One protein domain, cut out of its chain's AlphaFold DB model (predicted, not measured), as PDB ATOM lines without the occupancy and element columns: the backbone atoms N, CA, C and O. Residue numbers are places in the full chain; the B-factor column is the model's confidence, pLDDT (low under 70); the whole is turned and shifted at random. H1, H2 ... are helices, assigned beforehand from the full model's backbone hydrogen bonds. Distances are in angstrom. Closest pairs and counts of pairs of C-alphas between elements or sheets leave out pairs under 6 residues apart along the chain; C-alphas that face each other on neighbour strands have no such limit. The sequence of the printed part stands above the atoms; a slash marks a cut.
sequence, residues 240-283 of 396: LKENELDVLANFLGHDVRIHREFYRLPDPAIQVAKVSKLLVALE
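AT A GLANCE: This is residues 240 to 283 of the 396 residues of an uncharacterized protein of Stichopus japonicus (UniProt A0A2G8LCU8). Two shorter helices, H1 and H2, meet about perpendicular as a small head, and the longest helix, H3, sticks out from it as an arm. Residues 265 to 283 stand free, and this arm makes the length. The printed part has 44 residues with three named helices, in the order H1, H2, H3, which hold 35 of them, and no named strand; its class is all helix, and it is extended, with a radius of gyration of the C-alphas of 14.5 A and spans of 45 by 16 by 11 A.

HOW THE PARTS SIT: Start at H1, residues 242 to 252; it touches H2, residues 256 to 262, at 79 degrees, about perpendicular, the closest C-alphas being Ala 249 and His 259, 6.4 A apart. H3, residues 267 to 283, is apart from H1, and only just apart from H2, at 8.5 A. Every O i to N i+4 pair is within hydrogen-bond range in H1, 11 of 13 in H3, and 1 of 3 in H2, where 2 of 4 O i to N i+3 pairs are.

IN THESE COORDINATES: Find C-alpha 242 at (33.509, 55.506, -20.495); H1 runs 15.1 A from there. H2 spans 10.7 A. H3 runs 22.3 A to C-alpha 283 at (12.956, 50.325, 8.238), with a kink of 28 degrees near residue 274.

THE WHOLE: The C-alphas farthest apart, Phe 251 and Glu 283, are 45.7 A apart. The printed part has no cut, and both links are tight. Look for pLDDT under 70 at residues 255 to 269.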
ATOM      1  N   LEU A 240      37.698  57.857 -14.589       80.12
ATOM      2  CA  LEU A 240      37.834  57.910 -16.049       80.12
ATOM      3  C   LEU A 240      36.467  57.822 -16.746       80.12
ATOM      4  O   LEU A 240      35.573  57.086 -16.318       80.12
ATOM      5  N   LYS A 241      36.316  58.546 -17.859       83.81
ATOM      6  CA  LYS A 241      35.103  58.506 -18.691       83.81
ATOM      7  C   LYS A 241      34.973  57.158 -19.402       83.81
ATOM      8  O   LYS A 241      35.968  56.476 -19.637       83.81
ATOM      9  N   GLU A 242      33.761  56.799 -19.831       79.75
ATOM     10  CA  GLU A 242      33.509  55.506 -20.495       79.75
ATOM     11  C   GLU A 242      34.417  55.276 -21.717       79.75
ATOM     12  O   GLU A 242      34.989  54.199 -21.862       79.75
ATOM     13  N   ASN A 243      34.639  56.306 -22.540       83.12
ATOM     14  CA  ASN A 243      35.525  56.221 -23.703       83.12
ATOM     15  C   ASN A 243      37.012  56.069 -23.326       83.12
ATOM     16  O   ASN A 243      37.774  55.448 -24.064       83.12
ATOM     17  N   GLU A 244      37.446  56.635 -22.199       84.06
ATOM     18  CA  GLU A 244      38.827  56.524 -21.703       84.06
ATOM     19  C   GLU A 244      39.073  55.132 -21.107       84.06
ATOM     20  O   GLU A 244      40.116  54.518 -21.347       84.06
ATOM     21  N   LEU A 245      38.078  54.599 -20.392       82.50
ATOM     22  CA  LEU A 245      38.087  53.226 -19.904       82.50
ATOM     23  C   LEU A 245      38.096  52.216 -21.061       82.50
ATOM     24  O   LEU A 245      38.858  51.251 -21.002       82.50
ATOM     25  N   ASP A 246      37.354  52.469 -22.147       83.06
ATOM     26  CA  ASP A 246      37.390  51.633 -23.355       83.06
ATOM     27  C   ASP A 246      38.797  51.595 -23.972       83.06
ATOM     28  O   ASP A 246      39.288  50.527 -24.353       83.06
ATOM     29  N   VAL A 247      39.482  52.742 -24.049       86.12
ATOM     30  CA  VAL A 247      40.874  52.811 -24.523       86.12
ATOM     31  C   VAL A 247      41.793  51.990 -23.615       86.12
ATOM     32  O   VAL A 247      42.577  51.183 -24.119       86.12
ATOM     33  N   LEU A 248      41.670  52.125 -22.291       86.88
ATOM     34  CA  LEU A 248      42.476  51.373 -21.324       86.88
ATOM     35  C   LEU A 248      42.196  49.861 -21.372       86.88
ATOM     36  O   LEU A 248      43.126  49.054 -21.360       86.88
ATOM     37  N   ALA A 249      40.933  49.449 -21.455       83.56
ATOM     38  CA  ALA A 249      40.535  48.045 -21.505       83.56
ATOM     39  C   ALA A 249      40.996  47.371 -22.804       83.56
ATOM     40  O   ALA A 249      41.544  46.261 -22.767       83.56
ATOM     41  N   ASN A 250      40.845  48.059 -23.941       84.56
ATOM     42  CA  ASN A 250      41.388  47.615 -25.223       84.56
ATOM     43  C   ASN A 250      42.910  47.532 -25.166       84.56
ATOM     44  O   ASN A 250      43.482  46.523 -25.588       84.56
ATOM     45  N   PHE A 251      43.558  48.543 -24.576       87.50
ATOM     46  CA  PHE A 251      44.994  48.521 -24.361       87.50
ATOM     47  C   PHE A 251      45.393  47.303 -23.547       87.50
ATOM     48  O   PHE A 251      46.296  46.622 -23.994       87.50
ATOM     49  N   LEU A 252      44.722  46.965 -22.438       83.31
ATOM     50  CA  LEU A 252      45.038  45.829 -21.556       83.31
ATOM     51  C   LEU A 252      44.632  44.453 -22.113       83.31
ATOM     52  O   LEU A 252      45.139  43.437 -21.624       83.31
ATOM     53  N   GLY A 253      43.835  44.416 -23.185       76.81
ATOM     54  CA  GLY A 253      43.402  43.196 -23.870       76.81
ATOM     55  C   GLY A 253      42.169  42.536 -23.243       76.81
ATOM     56  O   GLY A 253      42.019  41.315 -23.324       76.81
ATOM     57  N   HIS A 254      41.302  43.310 -22.586       75.56
ATOM     58  CA  HIS A 254      40.063  42.819 -21.975       75.56
ATOM     59  C   HIS A 254      38.918  42.693 -22.999       75.56
ATOM     60  O   HIS A 254      38.913  43.334 -24.050       75.56
ATOM     61  N   ASP A 255      37.965  41.795 -22.738       64.44
ATOM     62  CA  ASP A 255      36.707  41.724 -23.496       64.44
ATOM     63  C   ASP A 255      35.800  42.891 -23.064       64.44
ATOM     64  O   ASP A 255      35.785  43.262 -21.889       64.44
ATOM     65  N   VAL A 256      35.029  43.449 -24.001       56.97
ATOM     66  CA  VAL A 256      34.101  44.573 -23.764       56.97
ATOM     67  C   VAL A 256      33.069  44.245 -22.673       56.97
ATOM     68  O   VAL A 256      32.540  45.140 -22.025       56.97
ATOM     69  N   ARG A 257      32.790  42.964 -22.411       58.38
ATOM     70  CA  ARG A 257      31.889  42.547 -21.321       58.38
ATOM     71  C   ARG A 257      32.557  42.570 -19.946       58.38
ATOM     72  O   ARG A 257      31.949  43.032 -18.990       58.38
ATOM     73  N   ILE A 258      33.827  42.166 -19.871       59.12
ATOM     74  CA  ILE A 258      34.663  42.235 -18.655       59.12
ATOM     75  C   ILE A 258      34.884  43.711 -18.257       59.12
ATOM     76  O   ILE A 258      35.003  44.048 -17.085       59.12
ATOM     77  N   HIS A 259      34.855  44.628 -19.224       58.22
ATOM     78  CA  HIS A 259      35.004  46.065 -19.003       58.22
ATOM     79  C   HIS A 259      34.017  46.657 -17.973       58.22
ATOM     80  O   HIS A 259      34.435  47.409 -17.098       58.22
ATOM     81  N   ARG A 260      32.725  46.298 -18.021       61.66
ATOM     82  CA  ARG A 260      31.710  46.916 -17.143       61.66
ATOM     83  C   ARG A 260      31.759  46.427 -15.699       61.66
ATOM     84  O   ARG A 260      31.382  47.178 -14.810       61.66
ATOM     85  N   GLU A 261      32.202  45.198 -15.476       62.56
ATOM     86  CA  GLU A 261      32.180  44.568 -14.152       62.56
ATOM     87  C   GLU A 261      33.429  44.911 -13.327       62.56
ATOM     88  O   GLU A 261      33.347  45.073 -12.114       62.56
ATOM     89  N   PHE A 262      34.587  45.081 -13.977       58.66
ATOM     90  CA  PHE A 262      35.866  45.274 -13.281       58.66
ATOM     91  C   PHE A 262      36.309  46.740 -13.140       58.66
ATOM     92  O   PHE A 262      37.146  47.029 -12.289       58.66
ATOM     93  N   TYR A 263      35.789  47.665 -13.958       59.69
ATOM     94  CA  TYR A 263      36.229  49.072 -14.001       59.69
ATOM     95  C   TYR A 263      35.204  50.074 -13.459       59.69
ATOM     96  O   TYR A 263      35.464  51.272 -13.458       59.69
ATOM     97  N   ARG A 264      34.044  49.607 -12.992       63.97
ATOM     98  CA  ARG A 264      33.075  50.433 -12.259       63.97
ATOM     99  C   ARG A 264      33.346  50.338 -10.764       63.97
ATOM    100  O   ARG A 264      33.866  49.318 -10.318       63.97
ATOM    101  N   LEU A 265      32.985  51.390 -10.017       59.47
ATOM    102  CA  LEU A 265      33.056  51.405  -8.550       59.47
ATOM    103  C   LEU A 265      32.515  50.066  -8.012       59.47
ATOM    104  O   LEU A 265      31.456  49.647  -8.489       59.47
ATOM    105  N   PRO A 266      33.206  49.370  -7.090       61.84
ATOM    106  CA  PRO A 266      32.903  47.972  -6.828       61.84
ATOM    107  C   PRO A 266      31.471  47.829  -6.311       61.84
ATOM    108  O   PRO A 266      31.084  48.536  -5.378       61.84
ATOM    109  N   ASP A 267      30.712  46.883  -6.871       61.97
ATOM    110  CA  ASP A 267      29.351  46.552  -6.431       61.97
ATOM    111  C   ASP A 267      29.202  46.469  -4.899       61.97
ATOM    112  O   ASP A 267      28.218  47.003  -4.393       61.97
ATOM    113  N   PRO A 268      30.161  45.911  -4.125       68.81
ATOM    114  CA  PRO A 268      30.078  45.915  -2.664       68.81
ATOM    115  C   PRO A 268      30.031  47.315  -2.046       68.81
ATOM    116  O   PRO A 268      29.251  47.541  -1.129       68.81
ATOM    117  N   ALA A 269      30.804  48.278  -2.556       68.62
ATOM    118  CA  ALA A 269      30.792  49.648  -2.043       68.62
ATOM    119  C   ALA A 269      29.463  50.347  -2.365       68.62
ATOM    120  O   ALA A 269      28.901  51.035  -1.518       68.62
ATOM    121  N   ILE A 270      28.908  50.120  -3.561       71.06
ATOM    122  CA  ILE A 270      27.582  50.636  -3.937       71.06
ATOM    123  C   ILE A 270      26.481  49.977  -3.095       71.06
ATOM    124  O   ILE A 270      25.560  50.659  -2.651       71.06
ATOM    125  N   GLN A 271      26.569  48.672  -2.839       74.62
ATOM    126  CA  GLN A 271      25.632  47.957  -1.973       74.62
ATOM    127  C   GLN A 271      25.694  48.498  -0.538       74.62
ATOM    128  O   GLN A 271      24.673  48.898   0.019       74.62
ATOM    129  N   VAL A 272      26.891  48.607   0.038       79.25
ATOM    130  CA  VAL A 272      27.075  49.096   1.410       79.25
ATOM    131  C   VAL A 272      26.735  50.576   1.551       79.25
ATOM    132  O   VAL A 272      26.269  50.953   2.612       79.25
ATOM    133  N   ALA A 273      26.927  51.424   0.538       77.62
ATOM    134  CA  ALA A 273      26.663  52.861   0.661       77.62
ATOM    135  C   ALA A 273      25.266  53.283   0.182       77.62
ATOM    136  O   ALA A 273      24.657  54.162   0.782       77.62
ATOM    137  N   LYS A 274      24.763  52.711  -0.920       76.88
ATOM    138  CA  LYS A 274      23.478  53.109  -1.523       76.88
ATOM    139  C   LYS A 274      22.343  52.167  -1.138       76.88
ATOM    140  O   LYS A 274      21.259  52.630  -0.793       76.88
ATOM    141  N   VAL A 275      22.572  50.850  -1.175       81.62
ATOM    142  CA  VAL A 275      21.522  49.882  -0.808       81.62
ATOM    143  C   VAL A 275      21.263  49.917   0.698       81.62
ATOM    144  O   VAL A 275      20.104  49.862   1.088       81.62
ATOM    145  N   SER A 276      22.284  50.113   1.537       82.25
ATOM    146  CA  SER A 276      22.083  50.337   2.981       82.25
ATOM    147  C   SER A 276      21.169  51.530   3.263       82.25
ATOM    148  O   SER A 276      20.218  51.380   4.018       82.25
ATOM    149  N   LYS A 277      21.374  52.676   2.597       79.06
ATOM    150  CA  LYS A 277      20.515  53.861   2.741       79.06
ATOM    151  C   LYS A 277      19.062  53.553   2.406       79.06
ATOM    152  O   LYS A 277      18.161  53.963   3.127       79.06
ATOM    153  N   LEU A 278      18.837  52.812   1.322       82.00
ATOM    154  CA  LEU A 278      17.503  52.368   0.933       82.00
ATOM    155  C   LEU A 278      16.893  51.424   1.981       82.00
ATOM    156  O   LEU A 278      15.726  51.578   2.325       82.00
ATOM    157  N   LEU A 279      17.668  50.463   2.491       83.62
ATOM    158  CA  LEU A 279      17.206  49.520   3.513       83.62
ATOM    159  C   LEU A 279      16.869  50.237   4.830       83.62
ATOM    160  O   LEU A 279      15.788  50.017   5.363       83.62
ATOM    161  N   VAL A 280      17.716  51.160   5.288       82.88
ATOM    162  CA  VAL A 280      17.470  51.987   6.484       82.88
ATOM    163  C   VAL A 280      16.247  52.893   6.289       82.88
ATOM    164  O   VAL A 280      15.402  52.992   7.177       82.88
ATOM    165  N   ALA A 281      16.078  53.494   5.104       79.62
ATOM    166  CA  ALA A 281      14.881  54.272   4.780       79.62
ATOM    167  C   ALA A 281      13.595  53.424   4.815       79.62
ATOM    168  O   ALA A 281      12.536  53.935   5.174       79.62
ATOM    169  N   LEU A 282      13.674  52.137   4.456       82.00
ATOM    170  CA  LEU A 282      12.547  51.196   4.497       82.00
ATOM    171  C   LEU A 282      12.217  50.698   5.911       82.00
ATOM    172  O   LEU A 282      11.068  50.335   6.159       82.00
ATOM    173  N   GLU A 283      13.184  50.684   6.831       80.25
ATOM    174  CA  GLU A 283      12.956  50.325   8.238       80.25
ATOM    175  C   GLU A 283      12.132  51.383   8.991       80.25
ATOM    176  O   GLU A 283      11.493  51.068   9.992       80.25
TER     177      GLU A 283